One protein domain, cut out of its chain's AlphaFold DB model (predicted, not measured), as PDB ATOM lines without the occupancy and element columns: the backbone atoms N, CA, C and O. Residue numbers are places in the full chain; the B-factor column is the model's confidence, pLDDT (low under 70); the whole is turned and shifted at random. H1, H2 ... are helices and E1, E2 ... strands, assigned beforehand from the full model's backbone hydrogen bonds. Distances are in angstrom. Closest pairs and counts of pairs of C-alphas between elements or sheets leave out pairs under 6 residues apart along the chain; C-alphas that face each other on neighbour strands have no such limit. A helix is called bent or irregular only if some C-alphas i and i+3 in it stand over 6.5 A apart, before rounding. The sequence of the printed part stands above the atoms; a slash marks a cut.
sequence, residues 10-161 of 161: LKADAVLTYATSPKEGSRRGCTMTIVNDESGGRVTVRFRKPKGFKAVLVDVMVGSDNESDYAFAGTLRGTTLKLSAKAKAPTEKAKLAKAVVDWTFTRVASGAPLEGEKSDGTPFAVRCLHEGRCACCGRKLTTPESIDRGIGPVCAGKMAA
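Overview. This is residues 10 to 161 of the 161 residues of an uncharacterized protein of Gemmatimonadetes bacterium (UniProt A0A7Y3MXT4). A seven-stranded sheet, curled like part of a barrel, wraps round one long helix, H2, and the shorter H1 is on the same face, near the end of H2. After the last strand, an unnamed stretch from residue 131 to 143 leads to two small helices, H3 and H4, away from the sheet. The 152 printed residues hold four named helices and seven named strands in the order H1 E1 E2 E3 E4 E5 H2 E6 E7 H3 H4, a mixed class of helices and strands. The sheet's order is E5 E4 E3 E2 E1 E7 E6, antiparallel throughout. The whole is compact, with a radius of gyration of the C-alphas of 15.0 A and spans of 44 by 37 by 28 A.

Arrangement. Start at H1, residues 12 to 20, which is irregular, but only just: C-alphas 13 and 16 are 7.0 A apart. Next look for E1, residues 30 to 36, and E2, residues 42 to 48, a hairpin with N 32 and O 45 at 2.9 A. H1 is on the sheet at a height over the sheet of 8.0 A; it is only just over E2, with 3 of its 9 C-alphas, and runs along the strands at 5 degrees to E2 on the local plane. E3, residues 57 to 61, follows in a hairpin with E2, with N 46 and O 59 at 2.8 A. E4, residues 70 to 77, bends by 58 degrees at residue 73 and forms a hairpin with E3, with N 71 and O 60 at 2.9 A. E5, residues 80 to 83, is an edge strand in a hairpin with E4, with N 77 and O 80 at 2.8 A. E1 to E5 form a meander, each strand the antiparallel neighbour of the one before. The sheet, strongly twisted, curls round H2, residues 91 to 109; the C-alphas of Thr 80 and Asp 102, the closest of E5 and H2, are 4.9 A apart. H1 and H2, on the same face, make two layers, helices over one face of a sheet. With its residues 105 to 109 alone H2 touches H1, closest at the C-alphas of Ala 12 and Val 108, 5.5 A, at a steep tilt of 52 degrees, opposite ways. The other edge strand is E6, residues 115 to 117, in a hairpin with E7, residues 123 to 130, where N 124 and O 116 are 2.8 A apart. E7 pairs in a staggered way, with E6 over residues 123 to 125 and with E1 over 126 to 130, where N 33 and O 129 are 2.8 A apart. H3, residues 144 to 149, is close to but not clearly touching H1, the closest C-alphas being those of Ala 14 and Arg 149, 5.7 A. H4, residues 153 to 156, is apart from H1 and not on the sheet. Every O i to N i+4 pair is within hydrogen-bond range in H2 and H3, and 3 of 5 are in H1; H4 is too short for such a pair.

Along the chain. Find C-alpha 12 at (55.172, 1.052, 124.950), where H1 begins; it ends 13.9 A away at C-alpha 20. E1 spans 19.9 A, E2 and E4 19.7 A each, E3 13.5 A. H2 runs 26.3 A from C-alpha 91 at (41.865, 22.381, 112.908), and E7 spans 23.5 A. H4 ends at C-alpha 156, (47.170, -0.432, 139.307).

Size, cuts and confidence. The C-alphas farthest apart are those of Gly 52 and Gly 121, 47.1 A. The printed part has no cut, and its one long link joins E7 to H3. The mean pLDDT of the printed part is 93.1; Arg 27 and Ala 161 are under 70.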
ATOM      1  N   LEU A  10      56.762   6.698 129.357       92.31
ATOM      2  CA  LEU A  10      55.969   5.479 129.404       92.31
ATOM      3  C   LEU A  10      56.609   4.411 128.521       92.31
ATOM      4  O   LEU A  10      56.960   4.669 127.366       92.31
ATOM      5  N   LYS A  11      56.676   3.186 129.046       88.88
ATOM      6  CA  LYS A  11      56.934   1.997 128.229       88.88
ATOM      7  C   LYS A  11      55.809   1.811 127.207       88.88
ATOM      8  O   LYS A  11      54.668   2.197 127.464       88.88
ATOM      9  N   ALA A  12      56.121   1.214 126.056       87.69
ATOM     10  CA  ALA A  12      55.172   1.052 124.950       87.69
ATOM     11  C   ALA A  12      53.866   0.350 125.377       87.69
ATOM     12  O   ALA A  12      52.774   0.801 125.031       87.69
ATOM     13  N   ASP A  13      53.973  -0.691 126.202       86.12
ATOM     14  CA  ASP A  13      52.853  -1.447 126.779       86.12
ATOM     15  C   ASP A  13      52.005  -0.639 127.783       86.12
ATOM     16  O   ASP A  13      50.818  -0.913 127.979       86.12
ATOM     17  N   ALA A  14      52.572   0.408 128.386       92.06
ATOM     18  CA  ALA A  14      51.874   1.296 129.310       92.06
ATOM     19  C   ALA A  14      51.107   2.431 128.605       92.06
ATOM     20  O   ALA A  14      50.186   2.988 129.204       92.06
ATOM     21  N   VAL A  15      51.430   2.773 127.350       95.38
ATOM     22  CA  VAL A  15      50.872   3.951 126.645       95.38
ATOM     23  C   VAL A  15      49.344   3.903 126.531       95.38
ATOM     24  O   VAL A  15      48.658   4.845 126.937       95.38
ATOM     25  N   LEU A  16      48.787   2.806 126.005       94.69
ATOM     26  CA  LEU A  16      47.332   2.672 125.836       94.69
ATOM     27  C   LEU A  16      46.614   2.609 127.180       94.69
ATOM     28  O   LEU A  16      45.573   3.247 127.369       94.69
ATOM     29  N   THR A  17      47.192   1.872 128.127       94.38
ATOM     30  CA  THR A  17      46.674   1.764 129.489       94.38
ATOM     31  C   THR A  17      46.604   3.146 130.128       94.38
ATOM     32  O   THR A  17      45.546   3.537 130.618       94.38
ATOM     33  N   TYR A  18      47.671   3.943 130.048       95.50
ATOM     34  CA  TYR A  18      47.716   5.308 130.569       95.50
ATOM     35  C   TYR A  18      46.626   6.197 129.952       95.50
ATOM     36  O   TYR A  18      45.859   6.833 130.678       95.50
ATOM     37  N   ALA A  19      46.498   6.203 128.622       96.06
ATOM     38  CA  ALA A  19      45.541   7.051 127.908       96.06
ATOM     39  C   ALA A  19      44.067   6.699 128.184       96.06
ATOM     40  O   ALA A  19      43.187   7.557 128.108       96.06
ATOM     41  N   THR A  20      43.781   5.438 128.515       93.88
ATOM     42  CA  THR A  20      42.412   4.939 128.746       93.88
ATOM     43  C   THR A  20      42.018   4.856 130.223       93.88
ATOM     44  O   THR A  20      40.840   4.704 130.549       93.88
ATOM     45  N   SER A  21      42.987   5.044 131.118       93.56
ATOM     46  CA  SER A  21      42.849   4.973 132.572       93.56
ATOM     47  C   SER A  21      42.138   6.120 133.308       93.56
ATOM     48  O   SER A  21      41.817   5.901 134.483       93.56
ATOM     49  N   PRO A  22      41.888   7.325 132.741       93.44
ATOM     50  CA  PRO A  22      41.199   8.386 133.471       93.44
ATOM     51  C   PRO A  22      39.896   7.921 134.117       93.44
ATOM     52  O   PRO A  22      38.990   7.413 133.449       93.44
ATOM     53  N   LYS A  23      39.780   8.133 135.435       90.19
ATOM     54  CA  LYS A  23      38.544   7.827 136.159       90.19
ATOM     55  C   LYS A  23      37.411   8.719 135.684       90.19
ATOM     56  O   LYS A  23      37.602   9.900 135.388       90.19
ATOM     57  N   GLU A  24      36.215   8.143 135.685       89.88
ATOM     58  CA  GLU A  24      35.000   8.894 135.429       89.88
ATOM     59  C   GLU A  24      34.875  10.079 136.406       89.88
ATOM     60  O   GLU A  24      35.126   9.956 137.605       89.88
ATOM     61  N   GLY A  25      34.512  11.246 135.877       84.25
ATOM     62  CA  GLY A  25      34.395  12.483 136.645       84.25
ATOM     63  C   GLY A  25      35.723  13.212 136.873       84.25
ATOM     64  O   GLY A  25      35.704  14.330 137.386       84.25
ATOM     65  N   SER A  26      36.862  12.650 136.446       74.50
ATOM     66  CA  SER A  26      38.145  13.359 136.477       74.50
ATOM     67  C   SER A  26      38.123  14.524 135.487       74.50
ATOM     68  O   SER A  26      38.195  14.332 134.271       74.50
ATOM     69  N   ARG A  27      37.996  15.755 136.007       67.44
ATOM     70  CA  ARG A  27      37.983  16.975 135.180       67.44
ATOM     71  C   ARG A  27      39.333  17.238 134.512       67.44
ATOM     72  O   ARG A  27      39.336  17.624 133.348       67.44
ATOM     73  N   ARG A  28      40.448  17.008 135.222       78.69
ATOM     74  CA  ARG A  28      41.805  17.157 134.663       78.69
ATOM     75  C   ARG A  28      42.199  15.980 133.766       78.69
ATOM     76  O   ARG A  28      42.874  16.204 132.775       78.69
ATOM     77  N   GLY A  29      41.738  14.758 134.043       91.31
ATOM     78  CA  GLY A  29      42.163  13.595 133.260       91.31
ATOM     79  C   GLY A  29      43.650  13.274 133.452       91.31
ATOM     80  O   GLY A  29      44.183  13.510 134.536       91.31
ATOM     81  N   CYS A  30      44.295  12.728 132.423       95.38
ATOM     82  CA  CYS A  30      45.734  12.489 132.375       95.38
ATOM     83  C   CYS A  30      46.358  13.155 131.142       95.38
ATOM     84  O   CYS A  30      45.784  13.128 130.050       95.38
ATOM     85  N   THR A  31      47.530  13.762 131.318       97.00
ATOM     86  CA  THR A  31      48.248  14.452 130.238       97.00
ATOM     87  C   THR A  31      49.397  13.600 129.729       97.00
ATOM     88  O   THR A  31      50.108  12.974 130.522       97.00
ATOM     89  N   MET A  32      49.581  13.585 128.410       97.38
ATOM     90  CA  MET A  32      50.698  12.931 127.741       97.38
ATOM     91  C   MET A  32      51.273  13.833 126.653       97.38
ATOM     92  O   MET A  32      50.533  14.376 125.833       97.38
ATOM     93  N   THR A  33      52.595  13.949 126.626       97.69
ATOM     94  CA  THR A  33      53.343  14.604 125.552       97.69
ATOM     95  C   THR A  33      54.015  13.534 124.709       97.69
ATOM     96  O   THR A  33      54.869  12.806 125.206       97.69
ATOM     97  N   ILE A  34      53.637  13.436 123.440       97.62
ATOM     98  CA  ILE A  34      54.280  12.545 122.473       97.62
ATOM     99  C   ILE A  34      55.347  13.363 121.750       97.62
ATOM    100  O   ILE A  34      55.023  14.389 121.149       97.62
ATOM    101  N   VAL A  35      56.604  12.938 121.848       96.69
ATOM    102  CA  VAL A  35      57.776  13.628 121.293       96.69
ATOM    103  C   VAL A  35      58.433  12.724 120.263       96.69
ATOM    104  O   VAL A  35      58.605  11.539 120.526       96.69
ATOM    105  N   ASN A  36      58.793  13.280 119.113       94.50
ATOM    106  CA  ASN A  36      59.726  12.669 118.177       94.50
ATOM    107  C   ASN A  36      61.101  13.305 118.412       94.50
ATOM    108  O   ASN A  36      61.256  14.508 118.207       94.50
ATOM    109  N   ASP A  37      62.064  12.512 118.870       90.69
ATOM    110  CA  ASP A  37      63.383  13.013 119.270       90.69
ATOM    111  C   ASP A  37      64.218  13.483 118.081       90.69
ATOM    112  O   ASP A  37      64.937  14.470 118.198       90.69
ATOM    113  N   GLU A  38      64.051  12.849 116.921       89.44
ATOM    114  CA  GLU A  38      64.813  13.183 115.714       89.44
ATOM    115  C   GLU A  38      64.377  14.521 115.113       89.44
ATOM    116  O   GLU A  38      65.200  15.309 114.657       89.44
ATOM    117  N   SER A  39      63.070  14.805 115.107       88.69
ATOM    118  CA  SER A  39      62.553  16.068 114.559       88.69
ATOM    119  C   SER A  39      62.383  17.173 115.602       88.69
ATOM    120  O   SER A  39      62.092  18.313 115.238       88.69
ATOM    121  N   GLY A  40      62.467  16.845 116.894       89.50
ATOM    122  CA  GLY A  40      62.095  17.734 118.001       89.50
ATOM    123  C   GLY A  40      60.595  18.065 118.067       89.50
ATOM    124  O   GLY A  40      60.156  18.833 118.930       89.50
ATOM    125  N   GLY A  41      59.784  17.505 117.164       93.38
ATOM    126  CA  GLY A  41      58.348  17.733 117.107       93.38
ATOM    127  C   GLY A  41      57.636  17.102 118.299       93.38
ATOM    128  O   GLY A  41      57.934  15.976 118.696       93.38
ATOM    129  N   ARG A  42      56.646  17.804 118.857       95.56
ATOM    130  CA  ARG A  42      55.846  17.284 119.972       95.56
ATOM    131  C   ARG A  42      54.380  17.657 119.879       95.56
ATOM    132  O   ARG A  42      54.026  18.736 119.408       95.56
ATOM    133  N   VAL A  43      53.536  16.783 120.411       97.56
ATOM    134  CA  VAL A  43      52.116  17.048 120.636       97.56
ATOM    135  C   VAL A  43      51.767  16.692 122.070       97.56
ATOM    136  O   VAL A  43      51.998  15.569 122.510       97.56
ATOM    137  N   THR A  44      51.144  17.632 122.777       98.12
ATOM    138  CA  THR A  44      50.600  17.389 124.113       98.12
ATOM    139  C   THR A  44      49.090  17.214 124.044       98.12
ATOM    140  O   THR A  44      48.367  18.090 123.559       98.12
ATOM    141  N   VAL A  45      48.613  16.084 124.557       97.94
ATOM    142  CA  VAL A  45      47.196  15.721 124.615       97.94
ATOM    143  C   VAL A  45      46.776  15.396 126.040       97.94
ATOM    144  O   VAL A  45      47.569  14.929 126.857       97.94
ATOM    145  N   ARG A  46      45.504  15.640 126.339       97.56
ATOM    146  CA  ARG A  46      44.889  15.358 127.630       97.56
ATOM    147  C   ARG A  46      43.702  14.434 127.443       97.56
ATOM    148  O   ARG A  46      42.738  14.783 126.761       97.56
ATOM    149  N   PHE A  47      43.768  13.271 128.072       97.19
ATOM    150  CA  PHE A  47      42.722  12.259 128.051       97.19
ATOM    151  C   PHE A  47      41.857  12.403 129.289       97.19
ATOM    152  O   PHE A  47      42.353  12.382 130.412       97.19
ATOM    153  N   ARG A  48      40.546  12.534 129.120       95.31
ATOM    154  CA  ARG A  48      39.625  12.730 130.246       95.31
ATOM    155  C   ARG A  48      38.327  11.969 130.045       95.31
ATOM    156  O   ARG A  48      37.857  11.808 128.924       95.31
ATOM    157  N   LYS A  49      37.718  11.534 131.146       93.94
ATOM    158  CA  LYS A  49      36.468  10.769 131.142       93.94
ATOM    159  C   LYS A  49      35.423  11.500 131.990       93.94
ATOM    160  O   LYS A  49      35.395  11.325 133.208       93.94
ATOM    161  N   PRO A  50      34.611  12.397 131.402       91.50
ATOM    162  CA  PRO A  50      33.582  13.117 132.149       91.50
ATOM    163  C   PRO A  50      32.556  12.167 132.780       91.50
ATOM    164  O   PRO A  50      32.340  11.064 132.283       91.50
ATOM    165  N   LYS A  51      31.900  12.606 133.859       90.62
ATOM    166  CA  LYS A  51      30.856  11.816 134.531       90.62
ATOM    167  C   LYS A  51      29.719  11.469 133.568       90.62
ATOM    168  O   LYS A  51      29.257  12.353 132.850       90.62
ATOM    169  N   GLY A  52      29.292  10.207 133.542       88.00
ATOM    170  CA  GLY A  52      28.267   9.707 132.621       88.00
ATOM    171  C   GLY A  52      28.732   9.492 131.174       88.00
ATOM    172  O   GLY A  52      27.919   9.123 130.327       88.00
ATOM    173  N   PHE A  53      30.018   9.692 130.858       83.06
ATOM    174  CA  PHE A  53      30.562   9.422 129.527       83.06
ATOM    175  C   PHE A  53      31.360   8.118 129.524       83.06
ATOM    176  O   PHE A  53      32.409   7.992 130.152       83.06
ATOM    177  N   LYS A  54      30.912   7.157 128.710       82.81
ATOM    178  CA  LYS A  54      31.644   5.897 128.493       82.81
ATOM    179  C   LYS A  54      32.986   6.116 127.786       82.81
ATOM    180  O   LYS A  54      33.920   5.342 127.961       82.81
ATOM    181  N   ALA A  55      33.068   7.171 126.985       89.88
ATOM    182  CA  ALA A  55      34.185   7.466 126.109       89.88
ATOM    183  C   ALA A  55      35.255   8.355 126.756       89.88
ATOM    184  O   ALA A  55      34.929   9.298 127.474       89.88
ATOM    185  N   VAL A  56      36.518   8.119 126.395       95.50
ATOM    186  CA  VAL A  56      37.626   9.027 126.711       95.50
ATOM    187  C   VAL A  56      37.640  10.170 125.699       95.50
ATOM    188  O   VAL A  56      37.764   9.953 124.494       95.50
ATOM    189  N   LEU A  57      37.476  11.391 126.193       96.25
ATOM    190  CA  LEU A  57      37.626  12.616 125.417       96.25
ATOM    191  C   LEU A  57      39.099  13.013 125.360       96.25
ATOM    192  O   LEU A  57      39.834  12.796 126.323       96.25
ATOM    193  N   VAL A  58      39.498  13.615 124.245       97.75
ATOM    194  CA  VAL A  58      40.861  14.089 124.014       97.75
ATOM    195  C   VAL A  58      40.830  15.592 123.778       97.75
ATOM    196  O   VAL A  58      40.198  16.072 122.829       97.75
ATOM    197  N   ASP A  59      41.523  16.318 124.646       97.50
ATOM    198  CA  ASP A  59      41.839  17.728 124.459       97.50
ATOM    199  C   ASP A  59      43.298  17.862 123.987       97.50
ATOM    200  O   ASP A  59      44.150  17.052 124.349       97.50
ATOM    201  N   VAL A  60      43.604  18.884 123.193       98.06
ATOM    202  CA  VAL A  60      44.948  19.168 122.662       98.06
ATOM    203  C   VAL A  60      45.438  20.488 123.239       98.06
ATOM    204  O   VAL A  60      44.641  21.416 123.380       98.06
ATOM    205  N   MET A  61      46.730  20.581 123.556       97.62
ATOM    206  CA  MET A  61      47.343  21.825 124.024       97.62
ATOM    207  C   MET A  61      47.350  22.883 122.911       97.62
ATOM    208  O   MET A  61      47.883  22.673 121.817       97.62
ATOM    209  N   VAL A  62      46.748  24.039 123.181       96.94
ATOM    210  CA  VAL A  62      46.558  25.125 122.211       96.94
ATOM    211  C   VAL A  62      47.344  26.391 122.532       96.94
ATOM    212  O   VAL A  62      47.563  27.167 121.602       96.94
ATOM    213  N   GLY A  63      47.839  26.546 123.758       94.00
ATOM    214  CA  GLY A  63      48.620  27.697 124.217       94.00
ATOM    215  C   GLY A  63      49.857  27.285 125.017       94.00
ATOM    216  O   GLY A  63      50.327  26.153 124.888       94.00
ATOM    217  N   SER A  64      50.408  28.225 125.781       91.75
ATOM    218  CA  SER A  64      51.644  28.052 126.552       91.75
ATOM    219  C   SER A  64      51.407  27.640 128.006       91.75
ATOM    220  O   SER A  64      52.351  27.187 128.654       91.75
ATOM    221  N   ASP A  65      50.187  27.794 128.531       93.44
ATOM    222  CA  ASP A  65      49.851  27.338 129.879       93.44
ATOM    223  C   ASP A  65      49.676  25.812 129.900       93.44
ATOM    224  O   ASP A  65      48.767  25.243 129.286       93.44
ATOM    225  N   ASN A  66      50.559  25.138 130.639       89.12
ATOM    226  CA  ASN A  66      50.600  23.680 130.722       89.12
ATOM    227  C   ASN A  66      49.448  23.065 131.536       89.12
ATOM    228  O   ASN A  66      49.305  21.844 131.551       89.12
ATOM    229  N   GLU A  67      48.630  23.868 132.216       88.31
ATOM    230  CA  GLU A  67      47.480  23.405 132.988       88.31
ATOM    231  C   GLU A  67      46.148  23.711 132.291       88.31
ATOM    232  O   GLU A  67      45.263  22.841 132.227       88.31
ATOM    233  N   SER A  68      45.980  24.932 131.776       91.38
ATOM    234  CA  SER A  68      44.679  25.414 131.295       91.38
ATOM    235  C   SER A  68      44.499  25.396 129.785       91.38
ATOM    236  O   SER A  68      43.366  25.196 129.338       91.38
ATOM    237  N   ASP A  69      45.564  25.553 128.996       95.88
ATOM    238  CA  ASP A  69      45.449  25.849 127.563       95.88
ATOM    239  C   ASP A  69      45.211  24.599 126.719       95.88
ATOM    240  O   ASP A  69      46.001  24.225 125.851       95.88
ATOM    241  N   TYR A  70      44.073  23.952 126.950       96.50
ATOM    242  CA  TYR A  70      43.644  22.749 126.258       96.50
ATOM    243  C   TYR A  70      42.270  22.947 125.638       96.50
ATOM    244  O   TYR A  70      41.321  23.371 126.297       96.50
ATOM    245  N   ALA A  71      42.137  22.544 124.379       97.38
ATOM    246  CA  ALA A  71      40.877  22.599 123.659       97.38
ATOM    247  C   ALA A  71      40.454  21.207 123.192       97.38
ATOM    248  O   ALA A  71      41.262  20.412 122.717       97.38
ATOM    249  N   PHE A  72      39.161  20.918 123.314       97.50
ATOM    250  CA  PHE A  72      38.584  19.641 122.908       97.50
ATOM    251  C   PHE A  72      38.793  19.384 121.409       97.50
ATOM    252  O   PHE A  72      38.387  20.205 120.585       97.50
ATOM    253  N   ALA A  73      39.375  18.237 121.054       98.19
ATOM    254  CA  ALA A  73      39.589  17.830 119.664       98.19
ATOM    255  C   ALA A  73      38.668  16.678 119.246       98.19
ATOM    256  O   ALA A  73      38.167  16.640 118.120       98.19
ATOM    257  N   GLY A  74      38.417  15.724 120.142       97.69
ATOM    258  CA  GLY A  74      37.680  14.532 119.759       97.69
ATOM    259  C   GLY A  74      37.610  13.466 120.830       97.69
ATOM    260  O   GLY A  74      37.697  13.722 122.028       97.69
ATOM    261  N   THR A  75      37.383  12.238 120.393       97.31
ATOM    262  CA  THR A  75      37.146  11.105 121.279       97.31
ATOM    263  C   THR A  75      38.016   9.929 120.878       97.31
ATOM    264  O   THR A  75      38.069   9.571 119.702       97.31
ATOM    265  N   LEU A  76      38.653   9.301 121.860       96.62
ATOM    266  CA  LEU A  76      39.446   8.100 121.653       96.62
ATOM    267  C   LEU A  76      38.528   6.877 121.472       96.62
ATOM    268  O   LEU A  76      37.548   6.678 122.209       96.62
ATOM    269  N   ARG A  77      38.818   6.072 120.450       93.25
ATOM    270  CA  ARG A  77      38.096   4.854 120.063       93.25
ATOM    271  C   ARG A  77      39.123   3.774 119.729       93.25
ATOM    272  O   ARG A  77      39.655   3.760 118.624       93.25
ATOM    273  N   GLY A  78      39.411   2.900 120.692       90.75
ATOM    274  CA  GLY A  78      40.531   1.965 120.569       90.75
ATOM    275  C   GLY A  78      41.841   2.738 120.429       90.75
ATOM    276  O   GLY A  78      42.168   3.548 121.295       90.75
ATOM    277  N   THR A  79      42.536   2.540 119.314       95.00
ATOM    278  CA  THR A  79      43.792   3.225 118.976       95.00
ATOM    279  C   THR A  79      43.600   4.542 118.224       95.00
ATOM    280  O   THR A  79      44.573   5.246 117.983       95.00
ATOM    281  N   THR A  80      42.365   4.906 117.870       96.62
ATOM    282  CA  THR A  80      42.101   6.021 116.954       96.62
ATOM    283  C   THR A  80      41.463   7.209 117.665       96.62
ATOM    284  O   THR A  80      40.431   7.084 118.334       96.62
ATOM    285  N   LEU A  81      42.008   8.404 117.450       98.06
ATOM    286  CA  LEU A  81      41.364   9.669 117.774       98.06
ATOM    287  C   LEU A  81      40.346  10.026 116.683       98.06
ATOM    288  O   LEU A  81      40.682  10.405 115.555       98.06
ATOM    289  N   LYS A  82      39.060   9.934 117.026       98.00
ATOM    290  CA  LYS A  82      37.966  10.418 116.181       98.00
ATOM    291  C   LYS A  82      37.729  11.901 116.460       98.00
ATOM    292  O   LYS A  82      37.204  12.247 117.521       98.00
ATOM    293  N   LEU A  83      38.101  12.765 115.514       98.19
ATOM    294  CA  LEU A  83      37.833  14.202 115.607       98.19
ATOM    295  C   LEU A  83      36.328  14.471 115.645       98.19
ATOM    296  O   LEU A  83      35.538  13.793 114.982       98.19
ATOM    297  N   SER A  84      35.932  15.443 116.460       97.25
ATOM    298  CA  SER A  84      34.534  15.835 116.605       97.25
ATOM    299  C   SER A  84      34.202  17.000 115.681       97.25
ATOM    300  O   SER A  84      34.960  17.959 115.606       97.25
ATOM    301  N   ALA A  85      33.010  16.993 115.083       95.44
ATOM    302  CA  ALA A  85      32.455  18.186 114.435       95.44
ATOM    303  C   ALA A  85      32.243  19.354 115.426       95.44
ATOM    304  O   ALA A  85      32.129  20.501 115.018       95.44
ATOM    305  N   LYS A  86      32.204  19.064 116.734       94.94
ATOM    306  CA  LYS A  86      32.112  20.048 117.824       94.94
ATOM    307  C   LYS A  86      33.479  20.346 118.455       94.94
ATOM    308  O   LYS A  86      33.538  20.778 119.609       94.94
ATOM    309  N   ALA A  87      34.573  20.029 117.758       96.50
ATOM    310  CA  ALA A  87      35.915  20.340 118.227       96.50
ATOM    311  C   ALA A  87      36.056  21.851 118.453       96.50
ATOM    312  O   ALA A  87      35.563  22.663 117.676       96.50
ATOM    313  N   LYS A  88      36.729  22.209 119.545       97.31
ATOM    314  CA  LYS A  88      37.109  23.588 119.871       97.31
ATOM    315  C   LYS A  88      38.590  23.851 119.591       97.31
ATOM    316  O   LYS A  88      39.013  25.001 119.590       97.31
ATOM    317  N   ALA A  89      39.385  22.796 119.411       97.44
ATOM    318  CA  ALA A  89      40.785  22.916 119.037       97.44
ATOM    319  C   ALA A  89      40.921  23.454 117.600       97.44
ATOM    320  O   ALA A  89      40.140  23.045 116.738       97.44
ATOM    321  N   PRO A  90      41.928  24.303 117.315       97.88
ATOM    322  CA  PRO A  90      42.260  24.694 115.951       97.88
ATOM    323  C   PRO A  90      42.461  23.468 115.058       97.88
ATOM    324  O   PRO A  90      43.131  22.511 115.460       97.88
ATOM    325  N   THR A  91      41.912  23.514 113.844       97.62
ATOM    326  CA  THR A  91      41.865  22.381 112.908       97.62
ATOM    327  C   THR A  91      43.225  21.719 112.705       97.62
ATOM    328  O   THR A  91      43.331  20.499 112.797       97.62
ATOM    329  N   GLU A  92      44.277  22.507 112.497       97.44
ATOM    330  CA  GLU A  92      45.621  21.983 112.240       97.44
ATOM    331  C   GLU A  92      46.219  21.283 113.466       97.44
ATOM    332  O   GLU A  92      46.748  20.178 113.351       97.44
ATOM    333  N   LYS A  93      46.023  21.835 114.672       97.38
ATOM    334  CA  LYS A  93      46.434  21.170 115.920       97.38
ATOM    335  C   LYS A  93      45.660  19.870 116.146       97.38
ATOM    336  O   LYS A  93      46.243  18.876 116.569       97.38
ATOM    337  N   ALA A  94      44.363  19.858 115.841       97.88
ATOM    338  CA  ALA A  94      43.522  18.675 115.983       97.88
ATOM    339  C   ALA A  94      43.923  17.561 114.998       97.88
ATOM    340  O   ALA A  94      44.044  16.403 115.399       97.88
ATOM    341  N   LYS A  95      44.178  17.903 113.728       98.25
ATOM    342  CA  LYS A  95      44.661  16.961 112.704       98.25
ATOM    343  C   LYS A  95      46.036  16.398 113.047       98.25
ATOM    344  O   LYS A  95      46.214  15.185 112.975       98.25
ATOM    345  N   LEU A  96      46.974  17.251 113.467       97.88
ATOM    346  CA  LEU A  96      48.301  16.811 113.892       97.88
ATOM    347  C   LEU A  96      48.205  15.865 115.094       97.88
ATOM    348  O   LEU A  96      48.782  14.781 115.073       97.88
ATOM    349  N   ALA A  97      47.413  16.227 116.108       98.12
ATOM    350  CA  ALA A  97      47.196  15.364 117.262       98.12
ATOM    351  C   ALA A  97      46.564  14.026 116.879       98.12
ATOM    352  O   ALA A  97      46.986  12.995 117.392       98.12
ATOM    353  N   LYS A  98      45.604  14.019 115.948       98.50
ATOM    354  CA  LYS A  98      45.044  12.780 115.406       98.50
ATOM    355  C   LYS A  98      46.119  11.921 114.748       98.50
ATOM    356  O   LYS A  98      46.230  10.757 115.101       98.50
ATOM    357  N   ALA A  99      46.906  12.479 113.831       98.12
ATOM    358  CA  ALA A  99      47.938  11.724 113.126       98.12
ATOM    359  C   ALA A  99      48.959  11.107 114.097       98.12
ATOM    360  O   ALA A  99      49.262   9.919 114.006       98.12
ATOM    361  N   VAL A 100      49.435  11.896 115.067       97.75
ATOM    362  CA  VAL A 100      50.420  11.448 116.060       97.75
ATOM    363  C   VAL A 100      49.831  10.404 117.010       97.75
ATOM    364  O   VAL A 100      50.466   9.375 117.238       97.75
ATOM    365  N   VAL A 101      48.624  10.626 117.545       98.19
ATOM    366  CA  VAL A 101      47.962   9.661 118.440       98.19
ATOM    367  C   VAL A 101      47.682   8.355 117.707       98.19
ATOM    368  O   VAL A 101      48.083   7.309 118.203       98.19
ATOM    369  N   ASP A 102      47.064   8.407 116.526       98.31
ATOM    370  CA  ASP A 102      46.707   7.213 115.755       98.31
ATOM    371  C   ASP A 102      47.942   6.377 115.409       98.31
ATOM    372  O   ASP A 102      47.941   5.163 115.619       98.31
ATOM    373  N   TRP A 103      49.005   7.016 114.906       96.75
ATOM    374  CA  TRP A 103      50.251   6.329 114.562       96.75
ATOM    375  C   TRP A 103      50.879   5.675 115.794       96.75
ATOM    376  O   TRP A 103      51.184   4.482 115.777       96.75
ATOM    377  N   THR A 104      51.003   6.435 116.886       97.12
ATOM    378  CA  THR A 104      51.626   5.954 118.127       97.12
ATOM    379  C   THR A 104      50.840   4.778 118.691       97.12
ATOM    380  O   THR A 104      51.410   3.738 119.008       97.12
ATOM    381  N   PHE A 105      49.516   4.917 118.774       97.38
ATOM    382  CA  PHE A 105      48.643   3.944 119.423       97.38
ATOM    383  C   PHE A 105      48.502   2.670 118.598       97.38
ATOM    384  O   PHE A 105      48.443   1.581 119.161       97.38
ATOM    385  N   THR A 106      48.493   2.793 117.272       96.94
ATOM    386  CA  THR A 106      48.477   1.636 116.373       96.94
ATOM    387  C   THR A 106      49.759   0.819 116.509       96.94
ATOM    388  O   THR A 106      49.676  -0.400 116.628       96.94
ATOM    389  N   ARG A 107      50.933   1.467 116.576       95.38
ATOM    390  CA  ARG A 107      52.210   0.757 116.758       95.38
ATOM    391  C   ARG A 107      52.292   0.031 118.094       95.38
ATOM    392  O   ARG A 107      52.615  -1.151 118.115       95.38
ATOM    393  N   VAL A 108      51.959   0.699 119.200       95.38
ATOM    394  CA  VAL A 108      52.000   0.038 120.516       95.38
ATOM    395  C   VAL A 108      50.970  -1.090 120.618       95.38
ATOM    396  O   VAL A 108      51.273  -2.128 121.195       95.38
ATOM    397  N   ALA A 109      49.788  -0.944 120.004       95.06
ATOM    398  CA  ALA A 109      48.785  -2.010 119.965       95.06
ATOM    399  C   ALA A 109      49.260  -3.242 119.185       95.06
ATOM    400  O   ALA A 109      48.889  -4.359 119.532       95.06
ATOM    401  N   SER A 110      50.078  -3.051 118.147       94.38
ATOM    402  CA  SER A 110      50.661  -4.142 117.367       94.38
ATOM    403  C   SER A 110      51.976  -4.676 117.950       94.38
ATOM    404  O   SER A 110      52.644  -5.463 117.287       94.38
ATOM    405  N   GLY A 111      52.406  -4.206 119.128       92.44
ATOM    406  CA  GLY A 111      53.703  -4.559 119.717       92.44
ATOM    407  C   GLY A 111      54.916  -4.038 118.937       92.44
ATOM    408  O   GLY A 111      56.033  -4.497 119.161       92.44
ATOM    409  N   ALA A 112      54.718  -3.097 118.009       91.25
ATOM    410  CA  ALA A 112      55.805  -2.524 117.232       91.25
ATOM    411  C   ALA A 112      56.593  -1.505 118.076       91.25
ATOM    412  O   ALA A 112      55.992  -0.749 118.848       91.25
ATOM    413  N   PRO A 113      57.925  -1.422 117.906       90.81
ATOM    414  CA  PRO A 113      58.738  -0.468 118.645       90.81
ATOM    415  C   PRO A 113      58.401   0.974 118.238       90.81
ATOM    416  O   PRO A 113      57.998   1.241 117.097       90.81
ATOM    417  N   LEU A 114      58.571   1.901 119.184       92.56
ATOM    418  CA  LEU A 114      58.438   3.349 118.970       92.56
ATOM    419  C   LEU A 114      59.749   4.011 118.529       92.56
ATOM    420  O   LEU A 114      59.796   5.220 118.331       92.56
ATOM    421  N   GLU A 115      60.782   3.211 118.324       92.75
ATOM    422  CA  GLU A 115      62.049   3.600 117.730       92.75
ATOM    423  C   GLU A 115      62.408   2.633 116.600       92.75
ATOM    424  O   GLU A 115      61.887   1.514 116.534       92.75
ATOM    425  N   GLY A 116      63.267   3.075 115.693       91.88
ATOM    426  CA  GLY A 116      63.748   2.265 114.586       91.88
ATOM    427  C   GLY A 116      64.105   3.117 113.384       91.88
ATOM    428  O   GLY A 116      64.452   4.286 113.513       91.88
ATOM    429  N   GLU A 117      63.988   2.520 112.208       90.88
ATOM    430  CA  GLU A 117      64.333   3.149 110.941       90.88
ATOM    431  C   GLU A 117      63.127   3.120 109.997       90.88
ATOM    432  O   GLU A 117      62.341   2.164 109.979       90.88
ATOM    433  N   LYS A 118      62.928   4.205 109.252       86.88
ATOM    434  CA  LYS A 118      61.948   4.272 108.167       86.88
ATOM    435  C   LYS A 118      62.473   3.513 106.947       86.88
ATOM    436  O   LYS A 118      63.652   3.211 106.839       86.88
ATOM    437  N   SER A 119      61.599   3.265 105.974       86.38
ATOM    438  CA  SER A 119      61.971   2.590 104.722       86.38
ATOM    439  C   SER A 119      63.027   3.328 103.891       86.38
ATOM    440  O   SER A 119      63.650   2.715 103.035       86.38
ATOM    441  N   ASP A 120      63.200   4.635 104.105       90.69
ATOM    442  CA  ASP A 120      64.209   5.471 103.444       90.69
ATOM    443  C   ASP A 120      65.546   5.538 104.208       90.69
ATOM    444  O   ASP A 120      66.421   6.316 103.836       90.69
ATOM    445  N   GLY A 121      65.710   4.747 105.273       90.12
ATOM    446  CA  GLY A 121      66.908   4.748 106.111       90.12
ATOM    447  C   GLY A 121      66.918   5.825 107.200       90.12
ATOM    448  O   GLY A 121      67.870   5.913 107.969       90.12
ATOM    449  N   THR A 122      65.881   6.665 107.303       88.81
ATOM    450  CA  THR A 122      65.849   7.720 108.326       88.81
ATOM    451  C   THR A 122      65.499   7.126 109.694       88.81
ATOM    452  O   THR A 122      64.414   6.542 109.825       88.81
ATOM    453  N   PRO A 123      66.324   7.311 110.741       91.25
ATOM    454  CA  PRO A 123      65.974   6.870 112.082       91.25
ATOM    455  C   PRO A 123      64.771   7.649 112.630       91.25
ATOM    456  O   PRO A 123      64.437   8.754 112.191       91.25
ATOM    457  N   PHE A 124      64.081   7.058 113.596       91.94
ATOM    458  CA  PHE A 124      63.089   7.732 114.418       91.94
ATOM    459  C   PHE A 124      63.122   7.176 115.837       91.94
ATOM    460  O   PHE A 124      63.310   5.978 116.039       91.94
ATOM    461  N   ALA A 125      62.843   8.037 116.808       93.62
ATOM    462  CA  ALA A 125      62.584   7.659 118.187       93.62
ATOM    463  C   ALA A 125      61.414   8.493 118.715       93.62
ATOM    464  O   ALA A 125      61.421   9.724 118.639       93.62
ATOM    465  N   VAL A 126      60.367   7.819 119.190       95.25
ATOM    466  CA  VAL A 126      59.159   8.445 119.727       95.25
ATOM    467  C   VAL A 126      58.994   8.074 121.190       95.25
ATOM    468  O   VAL A 126      58.926   6.900 121.553       95.25
ATOM    469  N   ARG A 127      58.855   9.089 122.043       95.56
ATOM    470  CA  ARG A 127      58.634   8.926 123.481       95.56
ATOM    471  C   ARG A 127      57.275   9.470 123.888       95.56
ATOM    472  O   ARG A 127      56.849  10.532 123.436       95.56
ATOM    473  N   CYS A 128      56.608   8.750 124.784       96.75
ATOM    474  CA  CYS A 128      55.346   9.160 125.392       96.75
ATOM    475  C   CYS A 128      55.603   9.590 126.836       96.75
ATOM    476  O   CYS A 128      55.815   8.747 127.701       96.75
ATOM    477  N   LEU A 129      55.604  10.893 127.103       96.56
ATOM    478  CA  LEU A 129      55.946  11.454 128.407       96.56
ATOM    479  C   LEU A 129      54.685  11.782 129.211       96.56
ATOM    480  O   LEU A 129      53.809  12.484 128.705       96.56
ATOM    481  N   HIS A 130      54.597  11.334 130.461       95.31
ATOM    482  CA  HIS A 130      53.510  11.705 131.372       95.31
ATOM    483  C   HIS A 130      53.917  12.825 132.348       95.31
ATOM    484  O   HIS A 130      55.089  13.038 132.643       95.31
ATOM    485  N   GLU A 131      52.934  13.527 132.919       93.88
ATOM    486  CA  GLU A 131      53.144  14.701 133.793       93.88
ATOM    487  C   GLU A 131      53.522  14.369 135.258       93.88
ATOM    488  O   GLU A 131      53.296  15.162 136.171       93.88
ATOM    489  N   GLY A 132      54.023  13.163 135.538       94.44
ATOM    490  CA  GLY A 132      54.330  12.736 136.916       94.44
ATOM    491  C   GLY A 132      53.108  12.475 137.819       94.44
ATOM    492  O   GLY A 132      53.252  12.363 139.038       94.44
ATOM    493  N   ARG A 133      51.897  12.366 137.256       94.44
ATOM    494  CA  ARG A 133      50.655  12.064 137.989       94.44
ATOM    495  C   ARG A 133      50.022  10.762 137.517       94.44
ATOM    496  O   ARG A 133      50.129  10.389 136.357       94.44
ATOM    497  N   CYS A 134      49.329  10.087 138.429       95.31
ATOM    498  CA  CYS A 134      48.600   8.864 138.129       95.31
ATOM    499  C   CYS A 134      47.487   9.135 137.118       95.31
ATOM    500  O   CYS A 134      46.591   9.933 137.402       95.31
ATOM    501  N   ALA A 135      47.478   8.382 136.017       95.00
ATOM    502  CA  ALA A 135      46.476   8.522 134.966       95.00
ATOM    503  C   ALA A 135      45.029   8.401 135.463       95.00
ATOM    504  O   ALA A 135      44.127   9.073 134.970       95.00
ATOM    505  N   CYS A 136      44.800   7.549 136.467       94.19
ATOM    506  CA  CYS A 136      43.469   7.286 136.996       94.19
ATOM    507  C   CYS A 136      42.978   8.386 137.941       94.19
ATOM    508  O   CYS A 136      41.864   8.884 137.793       94.19
ATOM    509  N   CYS A 137      43.760   8.701 138.978       92.75
ATOM    510  CA  CYS A 137      43.306   9.529 140.101       92.75
ATOM    511  C   CYS A 137      43.954  10.917 140.173       92.75
ATOM    512  O   CYS A 137      43.564  11.702 141.032       92.75
ATOM    513  N   GLY A 138      44.945  11.212 139.328       92.50
ATOM    514  CA  GLY A 138      45.626  12.508 139.272       92.50
ATOM    515  C   GLY A 138      46.556  12.821 140.451       92.50
ATOM    516  O   GLY A 138      47.096  13.927 140.521       92.50
ATOM    517  N   ARG A 139      46.755  11.881 141.389       93.19
ATOM    518  CA  ARG A 139      47.723  12.034 142.493       93.19
ATOM    519  C   ARG A 139      49.157  11.935 141.970       93.19
ATOM    520  O   ARG A 139      49.407  11.205 141.011       93.19
ATOM    521  N   LYS A 140      50.087  12.638 142.622       94.62
ATOM    522  CA  LYS A 140      51.525  12.601 142.313       94.62
ATOM    523  C   LYS A 140      52.067  11.169 142.406       94.62
ATOM    524  O   LYS A 140      51.727  10.443 143.340       94.62
ATOM    525  N   LEU A 141      52.894  10.783 141.441       94.50
ATOM    526  CA  LEU A 141      53.639   9.526 141.442       94.50
ATOM    527  C   LEU A 141      54.967   9.748 142.169       94.50
ATOM    528  O   LEU A 141      55.636  10.755 141.940       94.50
ATOM    529  N   THR A 142      55.319   8.840 143.076       92.94
ATOM    530  CA  THR A 142      56.465   9.025 143.983       92.94
ATOM    531  C   THR A 142      57.446   7.861 143.985       92.94
ATOM    532  O   THR A 142      58.509   7.999 144.577       92.94
ATOM    533  N   THR A 143      57.122   6.736 143.342       91.19
ATOM    534  CA  THR A 143      58.045   5.597 143.200       91.19
ATOM    535  C   THR A 143      58.431   5.408 141.735       91.19
ATOM    536  O   THR A 143      57.590   5.691 140.870       91.19
ATOM    537  N   PRO A 144      59.644   4.908 141.437       90.38
ATOM    538  CA  PRO A 144      60.075   4.623 140.069       90.38
ATOM    539  C   PRO A 144      59.082   3.744 139.305       90.38
ATOM    540  O   PRO A 144      58.666   4.090 138.210       90.38
ATOM    541  N   GLU A 145      58.565   2.680 139.921       90.38
ATOM    542  CA  GLU A 145      57.626   1.753 139.272       90.38
ATOM    543  C   GLU A 145      56.283   2.419 138.956       90.38
ATOM    544  O   GLU A 145      55.568   2.017 138.037       90.38
ATOM    545  N   SER A 146      55.882   3.396 139.771       92.25
ATOM    546  CA  SER A 146      54.655   4.162 139.552       92.25
ATOM    547  C   SER A 146      54.848   5.193 138.442       92.25
ATOM    548  O   SER A 146      53.918   5.421 137.671       92.25
ATOM    549  N   ILE A 147      56.041   5.792 138.365       92.38
ATOM    550  CA  ILE A 147      56.463   6.694 137.290       92.38
ATOM    551  C   ILE A 147      56.519   5.912 135.974       92.38
ATOM    552  O   ILE A 147      55.773   6.231 135.065       92.38
ATOM    553  N   ASP A 148      57.246   4.803 135.896       90.06
ATOM    554  CA  ASP A 148      57.403   4.023 134.657       90.06
ATOM    555  C   ASP A 148      56.073   3.579 134.027       90.06
ATOM    556  O   ASP A 148      55.934   3.511 132.805       90.06
ATOM    557  N   ARG A 149      55.072   3.284 134.864       91.06
ATOM    558  CA  ARG A 149      53.720   2.901 134.423       91.06
ATOM    559  C   ARG A 149      52.778   4.091 134.231       91.06
ATOM    560  O   ARG A 149      51.688   3.923 133.690       91.06
ATOM    561  N   GLY A 150      53.116   5.263 134.766       94.19
ATOM    562  CA  GLY A 150      52.230   6.426 134.854       94.19
ATOM    563  C   GLY A 150      50.972   6.204 135.714       94.19
ATOM    564  O   GLY A 150      50.015   6.981 135.652       94.19
ATOM    565  N   ILE A 151      50.926   5.142 136.524       94.44
ATOM    566  CA  ILE A 151      49.765   4.747 137.333       94.44
ATOM    567  C   ILE A 151      50.230   4.406 138.749       94.44
ATOM    568  O   ILE A 151      51.136   3.605 138.954       94.44
ATOM    569  N   GLY A 152      49.581   5.013 139.746       93.25
ATOM    570  CA  GLY A 152      49.894   4.780 141.152       93.25
ATOM    571  C   GLY A 152      49.485   3.377 141.620       93.25
ATOM    572  O   GLY A 152      48.520   2.812 141.095       93.25
ATOM    573  N   PRO A 153      50.137   2.840 142.665       92.94
ATOM    574  CA  PRO A 153      50.043   1.428 143.046       92.94
ATOM    575  C   PRO A 153      48.614   1.004 143.401       92.94
ATOM    576  O   PRO A 153      48.132  -0.027 142.943       92.94
ATOM    577  N   VAL A 154      47.883   1.858 144.126       93.06
ATOM    578  CA  VAL A 154      46.479   1.613 144.496       93.06
ATOM    579  C   VAL A 154      45.560   1.543 143.274       93.06
ATOM    580  O   VAL A 154      44.563   0.830 143.298       93.06
ATOM    581  N   CYS A 155      45.837   2.314 142.219       93.62
ATOM    582  CA  CYS A 155      45.022   2.264 141.005       93.62
ATOM    583  C   CYS A 155      45.402   1.062 140.139       93.62
ATOM    584  O   CYS A 155      44.500   0.386 139.663       93.62
ATOM    585  N   ALA A 156      46.695   0.750 140.022       91.88
ATOM    586  CA  ALA A 156      47.170  -0.432 139.307       91.88
ATOM    587  C   ALA A 156      46.590  -1.731 139.895       91.88
ATOM    588  O   ALA A 156      46.067  -2.556 139.154       91.88
ATOM    589  N   GLY A 157      46.575  -1.871 141.227       90.06
ATOM    590  CA  GLY A 157      45.988  -3.041 141.893       90.06
ATOM    591  C   GLY A 157      44.486  -3.226 141.645       90.06
ATOM    592  O   GLY A 157      43.994  -4.341 141.724       90.06
ATOM    593  N   LYS A 158      43.754  -2.158 141.299       88.62
ATOM    594  CA  LYS A 158      42.320  -2.223 140.953       88.62
ATOM    595  C   LYS A 158      42.051  -2.556 139.486       88.62
ATOM    596  O   LYS A 158      40.898  -2.739 139.133       88.62
ATOM    597  N   MET A 159      43.075  -2.519 138.636       83.75
ATOM    598  CA  MET A 159      42.961  -2.831 137.206       83.75
ATOM    599  C   MET A 159      43.353  -4.276 136.898       83.75
ATOM    600  O   MET A 159      42.962  -4.796 135.862       83.75
ATOM    601  N   ALA A 160      44.150  -4.893 137.773       70.25
ATOM    602  CA  ALA A 160      44.567  -6.291 137.673       70.25
ATOM    603  C   ALA A 160      43.580  -7.276 138.333       70.25
ATOM    604  O   ALA A 160      43.811  -8.481 138.274       70.25
ATOM    605  N   ALA A 161      42.532  -6.761 138.980       48.28
ATOM    606  CA  ALA A 161      41.448  -7.513 139.609       48.28
ATOM    607  C   ALA A 161      40.178  -7.387 138.763       48.28
ATOM    608  O   ALA A 161      39.431  -8.384 138.689       48.28
TER     609      ALA A 161